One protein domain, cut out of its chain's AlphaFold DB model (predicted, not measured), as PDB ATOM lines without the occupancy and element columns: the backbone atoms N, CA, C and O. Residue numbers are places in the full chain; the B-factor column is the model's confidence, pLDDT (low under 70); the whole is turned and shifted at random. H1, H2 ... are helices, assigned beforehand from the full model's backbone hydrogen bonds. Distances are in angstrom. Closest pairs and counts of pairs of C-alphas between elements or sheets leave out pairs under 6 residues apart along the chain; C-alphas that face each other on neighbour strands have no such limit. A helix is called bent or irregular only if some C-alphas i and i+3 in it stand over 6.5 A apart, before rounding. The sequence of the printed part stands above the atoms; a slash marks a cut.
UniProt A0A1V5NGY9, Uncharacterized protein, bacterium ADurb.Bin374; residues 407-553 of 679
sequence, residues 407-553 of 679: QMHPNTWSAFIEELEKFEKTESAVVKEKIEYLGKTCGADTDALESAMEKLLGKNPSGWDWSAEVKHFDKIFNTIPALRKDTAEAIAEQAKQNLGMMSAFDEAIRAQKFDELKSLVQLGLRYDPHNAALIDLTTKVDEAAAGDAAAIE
ATOM      1  N   GLN A 407     -18.923 -43.507   1.031       74.81
ATOM      2  CA  GLN A 407     -17.857 -44.294   1.643       74.81
ATOM      3  C   GLN A 407     -17.447 -45.465   0.745       74.81
ATOM      4  O   GLN A 407     -18.218 -46.393   0.502       74.81
ATOM      5  N   MET A 408     -16.198 -45.435   0.284       83.56
ATOM      6  CA  MET A 408     -15.604 -46.477  -0.549       83.56
ATOM      7  C   MET A 408     -14.308 -46.992   0.055       83.56
ATOM      8  O   MET A 408     -13.479 -46.224   0.538       83.56
ATOM      9  N   HIS A 409     -14.106 -48.303  -0.032       86.69
ATOM     10  CA  HIS A 409     -12.835 -48.913   0.324       86.69
ATOM     11  C   HIS A 409     -11.789 -48.604  -0.772       86.69
ATOM     12  O   HIS A 409     -12.146 -48.646  -1.954       86.69
ATOM     13  N   PRO A 410     -10.499 -48.378  -0.449       87.44
ATOM     14  CA  PRO A 410      -9.464 -48.095  -1.452       87.44
ATOM     15  C   PRO A 410      -9.438 -49.076  -2.638       87.44
ATOM     16  O   PRO A 410      -9.406 -48.678  -3.800       87.44
ATOM     17  N   ASN A 411      -9.576 -50.375  -2.354       89.44
ATOM     18  CA  ASN A 411      -9.603 -51.440  -3.369       89.44
ATOM     19  C   ASN A 411     -10.786 -51.363  -4.363       89.44
ATOM     20  O   ASN A 411     -10.772 -52.088  -5.356       89.44
ATOM     21  N   THR A 412     -11.820 -50.547  -4.115       91.00
ATOM     22  CA  THR A 412     -12.999 -50.424  -5.000       91.00
ATOM     23  C   THR A 412     -13.000 -49.175  -5.882       91.00
ATOM     24  O   THR A 412     -13.816 -49.113  -6.801       91.00
ATOM     25  N   TRP A 413     -12.092 -48.210  -5.676       93.94
ATOM     26  CA  TRP A 413     -12.064 -46.949  -6.438       93.94
ATOM     27  C   TRP A 413     -12.000 -47.166  -7.961       93.94
ATOM     28  O   TRP A 413     -12.770 -46.568  -8.708       93.94
ATOM     29  N   SER A 414     -11.156 -48.085  -8.444       93.44
ATOM     30  CA  SER A 414     -11.038 -48.332  -9.892       93.44
ATOM     31  C   SER A 414     -12.282 -48.970 -10.513       93.44
ATOM     32  O   SER A 414     -12.524 -48.768 -11.699       93.44
ATOM     33  N   ALA A 415     -13.057 -49.748  -9.753       92.62
ATOM     34  CA  ALA A 415     -14.298 -50.338 -10.251       92.62
ATOM     35  C   ALA A 415     -15.442 -49.315 -10.216       92.62
ATOM     36  O   ALA A 415     -16.220 -49.214 -11.164       92.62
ATOM     37  N   PHE A 416     -15.519 -48.516  -9.147       94.00
ATOM     38  CA  PHE A 416     -16.594 -47.546  -8.989       94.00
ATOM     39  C   PHE A 416     -16.512 -46.382  -9.979       94.00
ATOM     40  O   PHE A 416     -17.561 -45.903 -10.400       94.00
ATOM     41  N   ILE A 417     -15.323 -45.932 -10.396       94.94
ATOM     42  CA  ILE A 417     -15.260 -44.848 -11.386       94.94
ATOM     43  C   ILE A 417     -15.871 -45.240 -12.737       94.94
ATOM     44  O   ILE A 417     -16.530 -44.414 -13.360       94.94
ATOM     45  N   GLU A 418     -15.744 -46.503 -13.152       94.62
ATOM     46  CA  GLU A 418     -16.402 -47.005 -14.364       94.62
ATOM     47  C   GLU A 418     -17.932 -47.061 -14.194       94.62
ATOM     48  O   GLU A 418     -18.672 -46.689 -15.106       94.62
ATOM     49  N   GLU A 419     -18.427 -47.460 -13.013       94.31
ATOM     50  CA  GLU A 419     -19.862 -47.399 -12.684       94.31
ATOM     51  C   GLU A 419     -20.395 -45.955 -12.696       94.31
ATOM     52  O   GLU A 419     -21.450 -45.687 -13.275       94.31
ATOM     53  N   LEU A 420     -19.659 -45.020 -12.088       95.81
ATOM     54  CA  LEU A 420     -20.028 -43.609 -11.990       95.81
ATOM     55  C   LEU A 420     -20.011 -42.924 -13.362       95.81
ATOM     56  O   LEU A 420     -20.995 -42.289 -13.739       95.81
ATOM     57  N   GLU A 421     -18.942 -43.105 -14.143       95.50
ATOM     58  CA  GLU A 421     -18.848 -42.556 -15.497       95.50
ATOM     59  C   GLU A 421     -19.932 -43.131 -16.421       95.50
ATOM     60  O   GLU A 421     -20.470 -42.402 -17.256       95.50
ATOM     61  N   LYS A 422     -20.289 -44.417 -16.281       95.44
ATOM     62  CA  LYS A 422     -21.414 -45.017 -17.016       95.44
ATOM     63  C   LYS A 422     -22.737 -44.346 -16.643       95.44
ATOM     64  O   LYS A 422     -23.502 -43.983 -17.548       95.44
ATOM     65  N   PHE A 423     -22.989 -44.161 -15.345       96.62
ATOM     66  CA  PHE A 423     -24.185 -43.484 -14.852       96.62
ATOM     67  C   PHE A 423     -24.271 -42.060 -15.412       96.62
ATOM     68  O   PHE A 423     -25.272 -41.702 -16.025       96.62
ATOM     69  N   GLU A 424     -23.204 -41.266 -15.292       95.38
ATOM     70  CA  GLU A 424     -23.160 -39.888 -15.792       95.38
ATOM     71  C   GLU A 424     -23.389 -39.816 -17.310       95.38
ATOM     72  O   GLU A 424     -24.232 -39.035 -17.756       95.38
ATOM     73  N   LYS A 425     -22.687 -40.642 -18.100       94.38
ATOM     74  CA  LYS A 425     -22.684 -40.564 -19.574       94.38
ATOM     75  C   LYS A 425     -23.937 -41.125 -20.245       94.38
ATOM     76  O   LYS A 425     -24.252 -40.695 -21.350       94.38
ATOM     77  N   THR A 426     -24.616 -42.105 -19.639       93.75
ATOM     78  CA  THR A 426     -25.729 -42.821 -20.300       93.75
ATOM     79  C   THR A 426     -27.002 -42.872 -19.463       93.75
ATOM     80  O   THR A 426     -28.065 -42.480 -19.936       93.75
ATOM     81  N   GLU A 427     -26.918 -43.315 -18.210       95.62
ATOM     82  CA  GLU A 427     -28.110 -43.609 -17.404       95.62
ATOM     83  C   GLU A 427     -28.765 -42.321 -16.873       95.62
ATOM     84  O   GLU A 427     -29.990 -42.229 -16.817       95.62
ATOM     85  N   SER A 428     -27.969 -41.283 -16.591       95.00
ATOM     86  CA  SER A 428     -28.458 -39.973 -16.150       95.00
ATOM     87  C   SER A 428     -29.329 -39.281 -17.201       95.00
ATOM     88  O   SER A 428     -30.278 -38.589 -16.837       95.00
ATOM     89  N   ALA A 429     -29.052 -39.492 -18.493       95.56
ATOM     90  CA  ALA A 429     -29.840 -38.932 -19.587       95.56
ATOM     91  C   ALA A 429     -31.236 -39.571 -19.650       95.56
ATOM     92  O   ALA A 429     -32.232 -38.854 -19.693       95.56
ATOM     93  N   VAL A 430     -31.310 -40.904 -19.552       95.81
ATOM     94  CA  VAL A 430     -32.574 -41.668 -19.530       95.81
ATOM     95  C   VAL A 430     -33.437 -41.287 -18.323       95.81
ATOM     96  O   VAL A 430     -34.650 -41.124 -18.445       95.81
ATOM     97  N   VAL A 431     -32.822 -41.111 -17.149       96.81
ATOM     98  CA  VAL A 431     -33.526 -40.653 -15.942       96.81
ATOM     99  C   VAL A 431     -34.047 -39.222 -16.119       96.81
ATOM    100  O   VAL A 431     -35.219 -38.968 -15.844       96.81
ATOM    101  N   LYS A 432     -33.220 -38.296 -16.620       96.00
ATOM    102  CA  LYS A 432     -33.621 -36.899 -16.865       96.00
ATOM    103  C   LYS A 432     -34.753 -36.787 -17.884       96.00
ATOM    104  O   LYS A 432     -35.679 -36.023 -17.645       96.00
ATOM    105  N   GLU A 433     -34.735 -37.580 -18.954       95.88
ATOM    106  CA  GLU A 433     -35.820 -37.634 -19.944       95.88
ATOM    107  C   GLU A 433     -37.156 -38.055 -19.304       95.88
ATOM    108  O   GLU A 433     -38.188 -37.426 -19.544       95.88
ATOM    109  N   LYS A 434     -37.146 -39.073 -18.431       95.44
ATOM    110  CA  LYS A 434     -38.346 -39.526 -17.700       95.44
ATOM    111  C   LYS A 434     -38.856 -38.471 -16.713       95.44
ATOM    112  O   LYS A 434     -40.066 -38.256 -16.634       95.44
ATOM    113  N   ILE A 435     -37.954 -37.791 -16.000       95.62
ATOM    114  CA  ILE A 435     -38.300 -36.667 -15.114       95.62
ATOM    115  C   ILE A 435     -38.897 -35.509 -15.926       95.62
ATOM    116  O   ILE A 435     -39.937 -34.981 -15.550       95.62
ATOM    117  N   GLU A 436     -38.314 -35.152 -17.073       94.50
ATOM    118  CA  GLU A 436     -38.824 -34.087 -17.945       94.50
ATOM    119  C   GLU A 436     -40.198 -34.437 -18.545       94.50
ATOM    120  O   GLU A 436     -41.069 -33.573 -18.646       94.50
ATOM    121  N   TYR A 437     -40.429 -35.703 -18.910       93.06
ATOM    122  CA  TYR A 437     -41.728 -36.180 -19.390       93.06
ATOM    123  C   TYR A 437     -42.821 -36.063 -18.314       93.06
ATOM    124  O   TYR A 437     -43.909 -35.542 -18.582       93.06
ATOM    125  N   LEU A 438     -42.525 -36.490 -17.081       92.19
ATOM    126  CA  LEU A 438     -43.411 -36.273 -15.933       92.19
ATOM    127  C   LEU A 438     -43.618 -34.775 -15.678       92.19
ATOM    128  O   LEU A 438     -44.757 -34.341 -15.521       92.19
ATOM    129  N   GLY A 439     -42.553 -33.975 -15.749       90.81
ATOM    130  CA  GLY A 439     -42.595 -32.525 -15.574       90.81
ATOM    131  C   GLY A 439     -43.518 -31.814 -16.570       90.81
ATOM    132  O   GLY A 439     -44.314 -30.956 -16.191       90.81
ATOM    133  N   LYS A 440     -43.484 -32.227 -17.842       89.50
ATOM    134  CA  LYS A 440     -44.379 -31.732 -18.906       89.50
ATOM    135  C   LYS A 440     -45.848 -32.102 -18.696       89.50
ATOM    136  O   LYS A 440     -46.715 -31.399 -19.208       89.50
ATOM    137  N   THR A 441     -46.125 -33.194 -17.985       84.19
ATOM    138  CA  THR A 441     -47.482 -33.750 -17.848       84.19
ATOM    139  C   THR A 441     -48.143 -33.372 -16.519       84.19
ATOM    140  O   THR A 441     -49.352 -33.152 -16.477       84.19
ATOM    141  N   CYS A 442     -47.354 -33.257 -15.446       86.31
ATOM    142  CA  CYS A 442     -47.823 -33.049 -14.073       86.31
ATOM    143  C   CYS A 442     -47.319 -31.744 -13.426       86.31
ATOM    144  O   CYS A 442     -47.863 -31.342 -12.407       86.31
ATOM    145  N   GLY A 443     -46.331 -31.056 -14.004       86.94
ATOM    146  CA  GLY A 443     -45.728 -29.848 -13.427       86.94
ATOM    147  C   GLY A 443     -44.223 -30.007 -13.220       86.94
ATOM    148  O   GLY A 443     -43.760 -31.072 -12.827       86.94
ATOM    149  N   ALA A 444     -43.460 -28.957 -13.532       84.62
ATOM    150  CA  ALA A 444     -42.003 -29.032 -13.679       84.62
ATOM    151  C   ALA A 444     -41.216 -29.114 -12.357       84.62
ATOM    152  O   ALA A 444     -40.038 -29.465 -12.381       84.62
ATOM    153  N   ASP A 445     -41.845 -28.788 -11.228       91.31
ATOM    154  CA  ASP A 445     -41.283 -28.902  -9.881       91.31
ATOM    155  C   ASP A 445     -42.002 -29.986  -9.060       91.31
ATOM    156  O   ASP A 445     -43.072 -30.479  -9.430       91.31
ATOM    157  N   THR A 446     -41.405 -30.377  -7.932       92.50
ATOM    158  CA  THR A 446     -41.899 -31.490  -7.112       92.50
ATOM    159  C   THR A 446     -43.266 -31.238  -6.494       92.50
ATOM    160  O   THR A 446     -44.016 -32.194  -6.317       92.50
ATOM    161  N   ASP A 447     -43.604 -29.989  -6.180       92.25
ATOM    162  CA  ASP A 447     -44.821 -29.645  -5.444       92.25
ATOM    163  C   ASP A 447     -46.008 -29.525  -6.409       92.25
ATOM    164  O   ASP A 447     -47.117 -29.984  -6.111       92.25
ATOM    165  N   ALA A 448     -45.762 -28.990  -7.608       90.00
ATOM    166  CA  ALA A 448     -46.689 -29.030  -8.731       90.00
ATOM    167  C   ALA A 448     -46.972 -30.476  -9.165       90.00
ATOM    168  O   ALA A 448     -48.143 -30.848  -9.287       90.00
ATOM    169  N   LEU A 449     -45.928 -31.304  -9.316       92.50
ATOM    170  CA  LEU A 449     -46.064 -32.725  -9.643       92.50
ATOM    171  C   LEU A 449     -46.867 -33.466  -8.571       92.50
ATOM    172  O   LEU A 449     -47.812 -34.169  -8.924       92.50
ATOM    173  N   GLU A 450     -46.542 -33.293  -7.285       93.06
ATOM    174  CA  GLU A 450     -47.286 -33.905  -6.176       93.06
ATOM    175  C   GLU A 450     -48.768 -33.528  -6.238       93.06
ATOM    176  O   GLU A 450     -49.640 -34.396  -6.275       93.06
ATOM    177  N   SER A 451     -49.043 -32.225  -6.346       88.75
ATOM    178  CA  SER A 451     -50.399 -31.681  -6.398       88.75
ATOM    179  C   SER A 451     -51.185 -32.220  -7.594       88.75
ATOM    180  O   SER A 451     -52.362 -32.550  -7.460       88.75
ATOM    181  N   ALA A 452     -50.569 -32.328  -8.774       87.00
ATOM    182  CA  ALA A 452     -51.224 -32.862  -9.965       87.00
ATOM    183  C   ALA A 452     -51.474 -34.372  -9.866       87.00
ATOM    184  O   ALA A 452     -52.563 -34.827 -10.227       87.00
ATOM    185  N   MET A 453     -50.504 -35.133  -9.348       89.62
ATOM    186  CA  MET A 453     -50.610 -36.579  -9.140       89.62
ATOM    187  C   MET A 453     -51.679 -36.917  -8.098       89.62
ATOM    188  O   MET A 453     -52.579 -37.699  -8.405       89.62
ATOM    189  N   GLU A 454     -51.669 -36.275  -6.921       87.25
ATOM    190  CA  GLU A 454     -52.703 -36.476  -5.896       87.25
ATOM    191  C   GLU A 454     -54.084 -36.088  -6.433       87.25
ATOM    192  O   GLU A 454     -55.054 -36.823  -6.247       87.25
ATOM    193  N   LYS A 455     -54.183 -34.991  -7.196       82.88
ATOM    194  CA  LYS A 455     -55.442 -34.627  -7.851       82.88
ATOM    195  C   LYS A 455     -55.883 -35.735  -8.817       82.88
ATOM    196  O   LYS A 455     -57.057 -36.092  -8.813       82.88
ATOM    197  N   LEU A 456     -55.017 -36.246  -9.695       80.25
ATOM    198  CA  LEU A 456     -55.376 -37.202 -10.759       80.25
ATOM    199  C   LEU A 456     -55.676 -38.622 -10.258       80.25
ATOM    200  O   LEU A 456     -56.645 -39.233 -10.729       80.25
ATOM    201  N   LEU A 457     -54.854 -39.128  -9.340       81.31
ATOM    202  CA  LEU A 457     -54.804 -40.530  -8.913       81.31
ATOM    203  C   LEU A 457     -55.242 -40.738  -7.452       81.31
ATOM    204  O   LEU A 457     -55.458 -41.874  -7.040       81.31
ATOM    205  N   GLY A 458     -55.407 -39.661  -6.681       80.88
ATOM    206  CA  GLY A 458     -55.565 -39.720  -5.230       80.88
ATOM    207  C   GLY A 458     -54.221 -39.865  -4.510       80.88
ATOM    208  O   GLY A 458     -53.147 -39.791  -5.112       80.88
ATOM    209  N   LYS A 459     -54.272 -40.079  -3.194       78.81
ATOM    210  CA  LYS A 459     -53.069 -40.323  -2.388       78.81
ATOM    211  C   LYS A 459     -52.374 -41.610  -2.816       78.81
ATOM    212  O   LYS A 459     -53.030 -42.620  -3.063       78.81
ATOM    213  N   ASN A 460     -51.045 -41.574  -2.853       77.69
ATOM    214  CA  ASN A 460     -50.223 -42.725  -3.201       77.69
ATOM    215  C   ASN A 460     -50.485 -43.900  -2.230       77.69
ATOM    216  O   ASN A 460     -50.275 -43.738  -1.022       77.69
ATOM    217  N   PRO A 461     -50.887 -45.094  -2.715       69.12
ATOM    218  CA  PRO A 461     -51.158 -46.253  -1.861       69.12
ATOM    219  C   PRO A 461     -49.963 -46.718  -1.021       69.12
ATOM    220  O   PRO A 461     -50.149 -47.382  -0.005       69.12
ATOM    221  N   SER A 462     -48.735 -46.378  -1.430       72.56
ATOM    222  CA  SER A 462     -47.512 -46.722  -0.697       72.56
ATOM    223  C   SER A 462     -47.234 -45.830   0.523       72.56
ATOM    224  O   SER A 462     -46.318 -46.129   1.287       72.56
ATOM    225  N   GLY A 463     -47.991 -44.741   0.705       75.88
ATOM    226  CA  GLY A 463     -47.790 -43.759   1.777       75.88
ATOM    227  C   GLY A 463     -46.651 -42.758   1.540       75.88
ATOM    228  O   GLY A 463     -46.427 -41.905   2.395       75.88
ATOM    229  N   TRP A 464     -45.952 -42.839   0.404       83.69
ATOM    230  CA  TRP A 464     -44.902 -41.899  -0.003       83.69
ATOM    231  C   TRP A 464     -45.430 -40.845  -0.979       83.69
ATOM    232  O   TRP A 464     -46.265 -41.157  -1.824       83.69
ATOM    233  N   ASP A 465     -44.873 -39.637  -0.927       90.94
ATOM    234  CA  ASP A 465     -45.002 -38.603  -1.962       90.94
ATOM    235  C   ASP A 465     -44.884 -39.192  -3.385       90.94
ATOM    236  O   ASP A 465     -43.938 -39.926  -3.691       90.94
ATOM    237  N   TRP A 466     -45.782 -38.821  -4.299       90.06
ATOM    238  CA  TRP A 466     -45.624 -39.098  -5.732       90.06
ATOM    239  C   TRP A 466     -44.319 -38.506  -6.291       90.06
ATOM    240  O   TRP A 466     -43.669 -39.095  -7.154       90.06
ATOM    241  N   SER A 467     -43.878 -37.374  -5.753       93.94
ATOM    242  CA  SER A 467     -42.625 -36.694  -6.087       93.94
ATOM    243  C   SER A 467     -41.357 -37.348  -5.514       93.94
ATOM    244  O   SER A 467     -40.252 -36.924  -5.863       93.94
ATOM    245  N   ALA A 468     -41.468 -38.397  -4.683       92.94
ATOM    246  CA  ALA A 468     -40.325 -39.030  -4.014       92.94
ATOM    247  C   ALA A 468     -39.233 -39.537  -4.977       92.94
ATOM    248  O   ALA A 468     -38.045 -39.439  -4.666       92.94
ATOM    249  N   GLU A 469     -39.618 -40.056  -6.146       92.94
ATOM    250  CA  GLU A 469     -38.671 -40.602  -7.128       92.94
ATOM    251  C   GLU A 469     -37.836 -39.492  -7.797       92.94
ATOM    252  O   GLU A 469     -36.629 -39.650  -7.984       92.94
ATOM    253  N   VAL A 470     -38.451 -38.333  -8.071       95.19
ATOM    254  CA  VAL A 470     -37.761 -37.136  -8.589       95.19
ATOM    255  C   VAL A 470     -36.812 -36.580  -7.524       95.19
ATOM    256  O   VAL A 470     -35.614 -36.454  -7.776       95.19
ATOM    257  N   LYS A 471     -37.310 -36.386  -6.290       94.62
ATOM    258  CA  LYS A 471     -36.516 -35.944  -5.126       94.62
ATOM    259  C   LYS A 471     -35.286 -36.836  -4.889       94.62
ATOM    260  O   LYS A 471     -34.219 -36.332  -4.535       94.62
ATOM    261  N   HIS A 472     -35.408 -38.154  -5.091       94.56
ATOM    262  CA  HIS A 472     -34.281 -39.083  -4.985       94.56
ATOM    263  C   HIS A 472     -33.220 -38.825  -6.063       94.56
ATOM    264  O   HIS A 472     -32.050 -38.647  -5.727       94.56
ATOM    265  N   PHE A 473     -33.598 -38.771  -7.343       96.25
ATOM    266  CA  PHE A 473     -32.624 -38.570  -8.419       96.25
ATOM    267  C   PHE A 473     -31.981 -37.179  -8.405       96.25
ATOM    268  O   PHE A 473     -30.774 -37.084  -8.635       96.25
ATOM    269  N   ASP A 474     -32.717 -36.130  -8.037       95.00
ATOM    270  CA  ASP A 474     -32.147 -34.792  -7.836       95.00
ATOM    271  C   ASP A 474     -31.083 -34.791  -6.732       95.00
ATOM    272  O   ASP A 474     -30.016 -34.194  -6.896       95.00
ATOM    273  N   LYS A 475     -31.313 -35.511  -5.625       95.56
ATOM    274  CA  LYS A 475     -30.285 -35.710  -4.592       95.56
ATOM    275  C   LYS A 475     -29.046 -36.397  -5.176       95.56
ATOM    276  O   LYS A 475     -27.942 -35.899  -4.980       95.56
ATOM    277  N   ILE A 476     -29.217 -37.489  -5.926       96.81
ATOM    278  CA  ILE A 476     -28.101 -38.217  -6.557       96.81
ATOM    279  C   ILE A 476     -27.288 -37.304  -7.483       96.81
ATOM    280  O   ILE A 476     -26.065 -37.256  -7.355       96.81
ATOM    281  N   PHE A 477     -27.935 -36.545  -8.373       96.56
ATOM    282  CA  PHE A 477     -27.236 -35.635  -9.285       96.56
ATOM    283  C   PHE A 477     -26.450 -34.543  -8.545       96.56
ATOM    284  O   PHE A 477     -25.340 -34.211  -8.962       96.56
ATOM    285  N   ASN A 478     -26.982 -34.029  -7.434       95.94
ATOM    286  CA  ASN A 478     -26.312 -33.020  -6.613       95.94
ATOM    287  C   ASN A 478     -25.172 -33.586  -5.740       95.94
ATOM    288  O   ASN A 478     -24.246 -32.848  -5.409       95.94
ATOM    289  N   THR A 479     -25.188 -34.878  -5.393       96.44
ATOM    290  CA  THR A 479     -24.118 -35.524  -4.606       96.44
ATOM    291  C   THR A 479     -22.859 -35.824  -5.431       96.44
ATOM    292  O   THR A 479     -21.749 -35.745  -4.902       96.44
ATOM    293  N   ILE A 480     -22.994 -36.142  -6.726       96.38
ATOM    294  CA  ILE A 480     -21.876 -36.593  -7.585       96.38
ATOM    295  C   ILE A 480     -20.651 -35.649  -7.584       96.38
ATOM    296  O   ILE A 480     -19.536 -36.160  -7.444       96.38
ATOM    297  N   PRO A 481     -20.784 -34.310  -7.701       95.69
ATOM    298  CA  PRO A 481     -19.624 -33.414  -7.711       95.69
ATOM    299  C   PRO A 481     -18.818 -33.443  -6.405       95.69
ATOM    300  O   PRO A 481     -17.589 -33.449  -6.447       95.69
ATOM    301  N   ALA A 482     -19.499 -33.506  -5.254       95.12
ATOM    302  CA  ALA A 482     -18.847 -33.624  -3.951       95.12
ATOM    303  C   ALA A 482     -18.152 -34.985  -3.814       95.12
ATOM    304  O   ALA A 482     -16.963 -35.043  -3.519       95.12
ATOM    305  N   LEU A 483     -18.849 -36.070  -4.164       95.88
ATOM    306  CA  LEU A 483     -18.304 -37.427  -4.142       95.88
ATOM    307  C   LEU A 483     -17.015 -37.570  -4.960       95.88
ATOM    308  O   LEU A 483     -16.050 -38.181  -4.497       95.88
ATOM    309  N   ARG A 484     -16.994 -37.017  -6.181       96.44
ATOM    310  CA  ARG A 484     -15.808 -37.022  -7.049       96.44
ATOM    311  C   ARG A 484     -14.622 -36.343  -6.371       96.44
ATOM    312  O   ARG A 484     -13.541 -36.925  -6.311       96.44
ATOM    313  N   LYS A 485     -14.849 -35.151  -5.816       95.81
ATOM    314  CA  LYS A 485     -13.831 -34.369  -5.115       95.81
ATOM    315  C   LYS A 485     -13.302 -35.099  -3.876       95.81
ATOM    316  O   LYS A 485     -12.096 -35.310  -3.768       95.81
ATOM    317  N   ASP A 486     -14.189 -35.541  -2.989       94.94
ATOM    318  CA  ASP A 486     -13.828 -36.195  -1.726       94.94
ATOM    319  C   ASP A 486     -13.068 -37.515  -1.975       94.94
ATOM    320  O   ASP A 486     -12.101 -37.835  -1.282       94.94
ATOM    321  N   THR A 487     -13.443 -38.256  -3.025       95.94
ATOM    322  CA  THR A 487     -12.728 -39.475  -3.444       95.94
ATOM    323  C   THR A 487     -11.328 -39.159  -3.974       95.94
ATOM    324  O   THR A 487     -10.375 -39.861  -3.636       95.94
ATOM    325  N   ALA A 488     -11.172 -38.098  -4.771       97.25
ATOM    326  CA  ALA A 488      -9.865 -37.663  -5.258       97.25
ATOM    327  C   ALA A 488      -8.950 -37.184  -4.116       97.25
ATOM    328  O   ALA A 488      -7.766 -37.522  -4.103       97.25
ATOM    329  N   GLU A 489      -9.488 -36.465  -3.123       96.44
ATOM    330  CA  GLU A 489      -8.755 -36.067  -1.913       96.44
ATOM    331  C   GLU A 489      -8.304 -37.292  -1.087       96.44
ATOM    332  O   GLU A 489      -7.145 -37.357  -0.666       96.44
ATOM    333  N   ALA A 490      -9.159 -38.312  -0.932       95.88
ATOM    334  CA  ALA A 490      -8.796 -39.568  -0.266       95.88
ATOM    335  C   ALA A 490      -7.702 -40.354  -1.019       95.88
ATOM    336  O   ALA A 490      -6.769 -40.875  -0.401       95.88
ATOM    337  N   ILE A 491      -7.774 -40.401  -2.355       97.69
ATOM    338  CA  ILE A 491      -6.737 -41.002  -3.205       97.69
ATOM    339  C   ILE A 491      -5.413 -40.233  -3.078       97.69
ATOM    340  O   ILE A 491      -4.356 -40.859  -2.990       97.69
ATOM    341  N   ALA A 492      -5.450 -38.898  -3.020       97.88
ATOM    342  CA  ALA A 492      -4.261 -38.060  -2.867       97.88
ATOM    343  C   ALA A 492      -3.518 -38.346  -1.552       97.88
ATOM    344  O   ALA A 492      -2.296 -38.506  -1.549       97.88
ATOM    345  N   GLU A 493      -4.245 -38.459  -0.439       96.81
ATOM    346  CA  GLU A 493      -3.645 -38.768   0.860       96.81
ATOM    347  C   GLU A 493      -3.095 -40.207   0.903       96.81
ATOM    348  O   GLU A 493      -1.965 -40.408   1.352       96.81
ATOM    349  N   GLN A 494      -3.798 -41.195   0.333       96.50
ATOM    350  CA  GLN A 494      -3.273 -42.564   0.207       96.50
ATOM    351  C   GLN A 494      -2.004 -42.625  -0.662       96.50
ATOM    352  O   GLN A 494      -1.037 -43.300  -0.304       96.50
ATOM    353  N   ALA A 495      -1.976 -41.911  -1.789       97.62
ATOM    354  CA  ALA A 495      -0.815 -41.843  -2.675       97.62
ATOM    355  C   ALA A 495       0.393 -41.190  -1.978       97.62
ATOM    356  O   ALA A 495       1.512 -41.703  -2.048       97.62
ATOM    357  N   LYS A 496       0.168 -40.106  -1.231       97.50
ATOM    358  CA  LYS A 496       1.191 -39.435  -0.418       97.50
ATOM    359  C   LYS A 496       1.754 -40.338   0.687       97.50
ATOM    360  O   LYS A 496       2.967 -40.348   0.895       97.50
ATOM    361  N   GLN A 497       0.911 -41.123   1.360       96.19
ATOM    362  CA  GLN A 497       1.357 -42.113   2.351       96.19
ATOM    363  C   GLN A 497       2.186 -43.230   1.702       96.19
ATOM    364  O   GLN A 497       3.268 -43.555   2.191       96.19
ATOM    365  N   ASN A 498       1.734 -43.765   0.562       96.00
ATOM    366  CA  ASN A 498       2.460 -44.792  -0.188       96.00
ATOM    367  C   ASN A 498       3.841 -44.296  -0.657       96.00
ATOM    368  O   ASN A 498       4.819 -45.032  -0.543       96.00
ATOM    369  N   LEU A 499       3.941 -43.042  -1.119       96.88
ATOM    370  CA  LEU A 499       5.214 -42.410  -1.481       96.88
ATOM    371  C   LEU A 499       6.177 -42.348  -0.284       96.88
ATOM    372  O   LEU A 499       7.348 -42.700  -0.411       96.88
ATOM    373  N   GLY A 500       5.676 -41.952   0.891       95.19
ATOM    374  CA  GLY A 500       6.465 -41.869   2.124       95.19
ATOM    375  C   GLY A 500       6.969 -43.218   2.653       95.19
ATOM    376  O   GLY A 500       7.954 -43.252   3.386       95.19
ATOM    377  N   MET A 501       6.334 -44.331   2.268       94.38
ATOM    378  CA  MET A 501       6.730 -45.687   2.667       94.38
ATOM    379  C   MET A 501       7.649 -46.390   1.657       94.38
ATOM    380  O   MET A 501       8.061 -47.522   1.905       94.38
ATOM    381  N   MET A 502       7.997 -45.758   0.530       93.56
ATOM    382  CA  MET A 502       8.621 -46.467  -0.593       93.56
ATOM    383  C   MET A 502       9.962 -47.138  -0.245       93.56
ATOM    384  O   MET A 502      10.249 -48.237  -0.714       93.56
ATOM    385  N   SER A 503      10.758 -46.530   0.640       87.81
ATOM    386  CA  SER A 503      12.037 -47.082   1.111       87.81
ATOM    387  C   SER A 503      11.910 -48.318   2.011       87.81
ATOM    388  O   SER A 503      12.920 -48.957   2.289       87.81
ATOM    389  N   ALA A 504      10.706 -48.647   2.494       90.38
ATOM    390  CA  ALA A 504      10.452 -49.842   3.300       90.38
ATOM    391  C   ALA A 504      10.246 -51.113   2.452       90.38
ATOM    392  O   ALA A 504      10.219 -52.210   3.004       90.38
ATOM    393  N   PHE A 505      10.103 -50.981   1.128       89.12
ATOM    394  CA  PHE A 505      10.004 -52.113   0.209       89.12
ATOM    395  C   PHE A 505      11.382 -52.568  -0.302       89.12
ATOM    396  O   PHE A 505      12.288 -51.758  -0.540       89.12
ATOM    397  N   ASP A 506      11.505 -53.875  -0.548       84.19
ATOM    398  CA  ASP A 506      12.698 -54.487  -1.134       84.19
ATOM    399  C   ASP A 506      13.051 -53.880  -2.501       84.19
ATOM    400  O   ASP A 506      12.181 -53.637  -3.341       84.19
ATOM    401  N   GLU A 507      14.352 -53.710  -2.760       83.81
ATOM    402  CA  GLU A 507      14.904 -53.177  -4.020       83.81
ATOM    403  C   GLU A 507      14.308 -53.842  -5.268       83.81
ATOM    404  O   GLU A 507      14.036 -53.172  -6.261       83.81
ATOM    405  N   ALA A 508      14.054 -55.152  -5.201       81.31
ATOM    406  CA  ALA A 508      13.514 -55.931  -6.311       81.31
ATOM    407  C   ALA A 508      12.085 -55.532  -6.729       81.31
ATOM    408  O   ALA A 508      11.708 -55.800  -7.867       81.31
ATOM    409  N   ILE A 509      11.296 -54.901  -5.846       86.88
ATOM    410  CA  ILE A 509       9.888 -54.549  -6.108       86.88
ATOM    411  C   ILE A 509       9.608 -53.039  -6.115       86.88
ATOM    412  O   ILE A 509       8.510 -52.641  -6.509       86.88
ATOM    413  N   ARG A 510      10.559 -52.176  -5.717       90.12
ATOM    414  CA  ARG A 510      10.314 -50.720  -5.628       90.12
ATOM    415  C   ARG A 510       9.873 -50.088  -6.946       90.12
ATOM    416  O   ARG A 510       8.942 -49.292  -6.935       90.12
ATOM    417  N   ALA A 511      10.447 -50.500  -8.078       90.94
ATOM    418  CA  ALA A 511      10.016 -50.030  -9.399       90.94
ATOM    419  C   ALA A 511       8.521 -50.316  -9.657       90.94
ATOM    420  O   ALA A 511       7.762 -49.399  -9.959       90.94
ATOM    421  N   GLN A 512       8.071 -51.554  -9.409       93.88
ATOM    422  CA  GLN A 512       6.655 -51.925  -9.501       93.88
ATOM    423  C   GLN A 512       5.786 -51.090  -8.546       93.88
ATOM    424  O   GLN A 512       4.689 -50.677  -8.913       93.88
ATOM    425  N   LYS A 513       6.261 -50.807  -7.324       96.19
ATOM    426  CA  LYS A 513       5.519 -49.979  -6.357       96.19
ATOM    427  C   LYS A 513       5.418 -48.511  -6.765       96.19
ATOM    428  O   LYS A 513       4.383 -47.898  -6.505       96.19
ATOM    429  N   PHE A 514       6.408 -47.964  -7.468       97.19
ATOM    430  CA  PHE A 514       6.266 -46.664  -8.123       97.19
ATOM    431  C   PHE A 514       5.225 -46.702  -9.254       97.19
ATOM    432  O   PHE A 514       4.409 -45.790  -9.327       97.19
ATOM    433  N   ASP A 515       5.176 -47.745 -10.084       96.38
ATOM    434  CA  ASP A 515       4.185 -47.846 -11.172       96.38
ATOM    435  C   ASP A 515       2.743 -48.057 -10.660       96.38
ATOM    436  O   ASP A 515       1.799 -47.438 -11.166       96.38
ATOM    437  N   GLU A 516       2.561 -48.852  -9.598       95.88
ATOM    438  CA  GLU A 516       1.294 -48.957  -8.856       95.88
ATOM    439  C   GLU A 516       0.859 -47.584  -8.306       95.88
ATOM    440  O   GLU A 516      -0.307 -47.199  -8.419       95.88
ATOM    441  N   LEU A 517       1.800 -46.809  -7.758       97.38
ATOM    442  CA  LEU A 517       1.547 -45.474  -7.220       97.38
ATOM    443  C   LEU A 517       1.205 -44.445  -8.313       97.38
ATOM    444  O   LEU A 517       0.260 -43.674  -8.140       97.38
ATOM    445  N   LYS A 518       1.896 -44.457  -9.460       97.69
ATOM    446  CA  LYS A 518       1.537 -43.627 -10.626       97.69
ATOM    447  C   LYS A 518       0.120 -43.936 -11.100       97.69
ATOM    448  O   LYS A 518      -0.667 -43.019 -11.327       97.69
ATOM    449  N   SER A 519      -0.226 -45.221 -11.177       97.06
ATOM    450  CA  SER A 519      -1.567 -45.678 -11.556       97.06
ATOM    451  C   SER A 519      -2.641 -45.181 -10.578       97.06
ATOM    452  O   SER A 519      -3.704 -44.734 -11.008       97.06
ATOM    453  N   LEU A 520      -2.350 -45.177  -9.272       97.50
ATOM    454  CA  LEU A 520      -3.235 -44.622  -8.243       97.50
ATOM    455  C   LEU A 520      -3.428 -43.101  -8.387       97.50
ATOM    456  O   LEU A 520      -4.557 -42.623  -8.294       97.50
ATOM    457  N   VAL A 521      -2.362 -42.340  -8.662       98.19
ATOM    458  CA  VAL A 521      -2.461 -40.886  -8.896       98.19
ATOM    459  C   VAL A 521      -3.305 -40.582 -10.141       98.19
ATOM    460  O   VAL A 521      -4.193 -39.732 -10.086       98.19
ATOM    461  N   GLN A 522      -3.103 -41.319 -11.239       98.00
ATOM    462  CA  GLN A 522      -3.906 -41.175 -12.462       98.00
ATOM    463  C   GLN A 522      -5.384 -41.548 -12.249       98.00
ATOM    464  O   GLN A 522      -6.271 -40.884 -12.788       98.00
ATOM    465  N   LEU A 523      -5.677 -42.557 -11.421       97.69
ATOM    466  CA  LEU A 523      -7.047 -42.879 -11.013       97.69
ATOM    467  C   LEU A 523      -7.697 -41.716 -10.247       97.69
ATOM    468  O   LEU A 523      -8.840 -41.364 -10.533       97.69
ATOM    469  N   GLY A 524      -6.967 -41.078  -9.328       97.62
ATOM    470  CA  GLY A 524      -7.437 -39.875  -8.636       97.62
ATOM    471  C   GLY A 524      -7.759 -38.727  -9.600       97.62
ATOM    472  O   GLY A 524      -8.793 -38.076  -9.460       97.62
ATOM    473  N   LEU A 525      -6.926 -38.519 -10.625       98.06
ATOM    474  CA  LEU A 525      -7.146 -37.486 -11.644       98.06
ATOM    475  C   LEU A 525      -8.330 -37.787 -12.582       98.06
ATOM    476  O   LEU A 525      -8.887 -36.854 -13.153       98.06
ATOM    477  N   ARG A 526      -8.784 -39.046 -12.714       97.44
ATOM    478  CA  ARG A 526     -10.086 -39.348 -13.354       97.44
ATOM    479  C   ARG A 526     -11.278 -38.950 -12.473       97.44
ATOM    480  O   ARG A 526     -12.345 -38.637 -13.009       97.44
ATOM    481  N   TYR A 527     -11.132 -38.962 -11.144       97.12
ATOM    482  CA  TYR A 527     -12.169 -38.467 -10.232       97.12
ATOM    483  C   TYR A 527     -12.259 -36.936 -10.271       97.12
ATOM    484  O   TYR A 527     -13.344 -36.415 -10.540       97.12
ATOM    485  N   ASP A 528     -11.131 -36.246 -10.077       97.81
ATOM    486  CA  ASP A 528     -11.002 -34.784 -10.153       97.81
ATOM    487  C   ASP A 528      -9.720 -34.373 -10.917       97.81
ATOM    488  O   ASP A 528      -8.627 -34.356 -10.336       97.81
ATOM    489  N   PRO A 529      -9.833 -33.989 -12.206       97.56
ATOM    490  CA  PRO A 529      -8.705 -33.525 -13.017       97.56
ATOM    491  C   PRO A 529      -8.068 -32.208 -12.552       97.56
ATOM    492  O   PRO A 529      -7.013 -31.828 -13.062       97.56
ATOM    493  N   HIS A 530      -8.706 -31.476 -11.633       97.31
ATOM    494  CA  HIS A 530      -8.240 -30.184 -11.127       97.31
ATOM    495  C   HIS A 530      -7.657 -30.271  -9.709       97.31
ATOM    496  O   HIS A 530      -7.260 -29.250  -9.141       97.31
ATOM    497  N   ASN A 531      -7.550 -31.478  -9.147       98.19
ATOM    498  CA  ASN A 531      -7.024 -31.691  -7.809       98.19
ATOM    499  C   ASN A 531      -5.527 -31.337  -7.724       98.19
ATOM    500  O   ASN A 531      -4.654 -32.083  -8.176       98.19
ATOM    501  N   ALA A 532      -5.219 -30.201  -7.094       97.25
ATOM    502  CA  ALA A 532      -3.857 -29.678  -7.012       97.25
ATOM    503  C   ALA A 532      -2.860 -30.638  -6.332       97.25
ATOM    504  O   ALA A 532      -1.691 -30.659  -6.711       97.25
ATOM    505  N   ALA A 533      -3.306 -31.451  -5.365       97.44
ATOM    506  CA  ALA A 533      -2.439 -32.401  -4.669       97.44
ATOM    507  C   ALA A 533      -2.054 -33.593  -5.560       97.44
ATOM    508  O   ALA A 533      -0.905 -34.024  -5.536       97.44
ATOM    509  N   LEU A 534      -2.973 -34.099  -6.388       98.25
ATOM    510  CA  LEU A 534      -2.685 -35.177  -7.344       98.25
ATOM    511  C   LEU A 534      -1.808 -34.709  -8.517       98.25
ATOM    512  O   LEU A 534      -0.921 -35.442  -8.963       98.25
ATOM    513  N   ILE A 535      -2.005 -33.473  -8.983       98.06
ATOM    514  CA  ILE A 535      -1.151 -32.848 -10.006       98.06
ATOM    515  C   ILE A 535       0.295 -32.719  -9.488       98.06
ATOM    516  O   ILE A 535       1.238 -33.134 -10.161       98.06
ATOM    517  N   ASP A 536       0.471 -32.215  -8.263       97.12
ATOM    518  CA  ASP A 536       1.769 -32.119  -7.577       97.12
ATOM    519  C   ASP A 536       2.411 -33.501  -7.326       97.12
ATOM    520  O   ASP A 536       3.596 -33.703  -7.609       97.12
ATOM    521  N   LEU A 537       1.622 -34.486  -6.880       97.75
ATOM    522  CA  LEU A 537       2.083 -35.863  -6.681       97.75
ATOM    523  C   LEU A 537       2.552 -36.533  -7.975       97.75
ATOM    524  O   LEU A 537       3.493 -37.316  -7.912       97.75
ATOM    525  N   THR A 538       1.961 -36.222  -9.133       96.31
ATOM    526  CA  THR A 538       2.394 -36.794 -10.424       96.31
ATOM    527  C   THR A 538       3.886 -36.530 -10.654       96.31
ATOM    528  O   THR A 538       4.657 -37.466 -10.853       96.31
ATOM    529  N   THR A 539       4.311 -35.272 -10.504       94.19
ATOM    530  CA  THR A 539       5.721 -34.873 -10.665       94.19
ATOM    531  C   THR A 539       6.605 -35.500  -9.583       94.19
ATOM    532  O   THR A 539       7.641 -36.088  -9.887       94.19
ATOM    533  N   LYS A 540       6.176 -35.446  -8.314       96.62
ATOM    534  CA  LYS A 540       6.961 -35.961  -7.177       96.62
ATOM    535  C   LYS A 540       7.186 -37.470  -7.220       96.62
ATOM    536  O   LYS A 540       8.235 -37.936  -6.783       96.62
ATOM    537  N   VAL A 541       6.221 -38.237  -7.727       97.44
ATOM    538  CA  VAL A 541       6.348 -39.692  -7.883       97.44
ATOM    539  C   VAL A 541       7.347 -40.032  -8.993       97.44
ATOM    540  O   VAL A 541       8.155 -40.940  -8.804       97.44
ATOM    541  N   ASP A 542       7.353 -39.295 -10.108       94.12
ATOM    542  CA  ASP A 542       8.347 -39.474 -11.174       94.12
ATOM    543  C   ASP A 542       9.766 -39.080 -10.725       94.12
ATOM    544  O   ASP A 542      10.710 -39.846 -10.936       94.12
ATOM    545  N   GLU A 543       9.922 -37.940 -10.043       95.81
ATOM    546  CA  GLU A 543      11.204 -37.500  -9.471       95.81
ATOM    547  C   GLU A 543      11.747 -38.504  -8.441       95.81
ATOM    548  O   GLU A 543      12.926 -38.865  -8.482       95.81
ATOM    549  N   ALA A 544      10.892 -39.003  -7.542       95.38
ATOM    550  CA  ALA A 544      11.275 -39.998  -6.543       95.38
ATOM    551  C   ALA A 544      11.639 -41.353  -7.171       95.38
ATOM    552  O   ALA A 544      12.613 -41.971  -6.741       95.38
ATOM    553  N   ALA A 545      10.912 -41.794  -8.204       94.88
ATOM    554  CA  ALA A 545      11.217 -43.028  -8.931       94.88
ATOM    555  C   ALA A 545      12.572 -42.946  -9.649       94.88
ATOM    556  O   ALA A 545      13.385 -43.867  -9.553       94.88
ATOM    557  N   ALA A 546      12.850 -41.826 -10.324       93.75
ATOM    558  CA  ALA A 546      14.143 -41.579 -10.958       93.75
ATOM    559  C   ALA A 546      15.282 -41.489  -9.924       93.75
ATOM    560  O   ALA A 546      16.370 -42.023 -10.151       93.75
ATOM    561  N   GLY A 547      15.024 -40.858  -8.774       93.81
ATOM    562  CA  GLY A 547      15.963 -40.757  -7.657       93.81
ATOM    563  C   GLY A 547      16.322 -42.110  -7.035       93.81
ATOM    564  O   GLY A 547      17.506 -42.396  -6.859       93.81
ATOM    565  N   ASP A 548      15.335 -42.965  -6.743       93.25
ATOM    566  CA  ASP A 548      15.574 -44.315  -6.206       93.25
ATOM    567  C   ASP A 548      16.283 -45.208  -7.234       93.25
ATOM    568  O   ASP A 548      17.259 -45.867  -6.887       93.25
ATOM    569  N   ALA A 549      15.893 -45.162  -8.512       89.50
ATOM    570  CA  ALA A 549      16.585 -45.898  -9.574       89.50
ATOM    571  C   ALA A 549      18.069 -45.493  -9.696       89.50
ATOM    572  O   ALA A 549      18.947 -46.356  -9.768       89.50
ATOM    573  N   ALA A 550      18.371 -44.190  -9.650       91.38
ATOM    574  CA  ALA A 550      19.747 -43.692  -9.655       91.38
ATOM    575  C   ALA A 550      20.521 -44.082  -8.379       91.38
ATOM    576  O   ALA A 550      21.710 -44.406  -8.448       91.38
ATOM    577  N   ALA A 551      19.860 -44.090  -7.217       90.31
ATOM    578  CA  ALA A 551      20.450 -44.539  -5.959       90.31
ATOM    579  C   ALA A 551      20.749 -46.049  -5.964       90.31
ATOM    580  O   ALA A 551      21.820 -46.452  -5.509       90.31
ATOM    581  N   ILE A 552      19.854 -46.872  -6.521       88.38
ATOM    582  CA  ILE A 552      20.052 -48.315  -6.710       88.38
ATOM    583  C   ILE A 552      21.232 -48.572  -7.652       88.38
ATOM    584  O   ILE A 552      22.136 -49.316  -7.280       88.38
ATOM    585  N   GLU A 553      21.302 -47.934  -8.826       87.81
ATOM    586  CA  GLU A 553      22.441 -48.121  -9.743       87.81
ATOM    587  C   GLU A 553      23.776 -47.707  -9.109       87.81
ATOM    588  O   GLU A 553      24.784 -48.404  -9.268       87.81
TER     589      GLU A 553
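This is residues 407 to 553 of the 679 residues of an uncharacterized protein of bacterium ADurb.Bin374 (UniProt A0A1V5NGY9). This is a long rod of helices: H3b, H4 and H5 pack side by side towards one end, and H1 and H3a reach towards H2 at the other. The 147 printed residues have five named helices, H1 to H5; the class is all helix. The whole is extended: radius of gyration of the C-alphas 23.2 A, spans 79 by 25 by 20 A.

Start at H1, residues 410 to 442; its residues 413 to 417 alone touch H4, residues 507 to 527, closest at the C-alphas of Ser 414 and Leu 523, 6.8 A. H3, residues 468 to 500, is one helix by its hydrogen bonds but bent, C-alphas 478 and 481 being 6.8 A apart; H3a ends at 478, H3b begins at 481. H3b and H4 form a hairpin, closest at the C-alphas of Ala 488 and Gly 524, 4.7 A. Every O i to N i+4 pair is within hydrogen-bond range in H3a and H3b.

Find C-alpha 410 at (-9.464, -48.095, -1.452); H1 runs 43.1 A. H2, residues 446 to 457, and H5, residues 532 to 553, end at C-alphas 457 and 553.

The printed part has no cut; residue 461 is under 70.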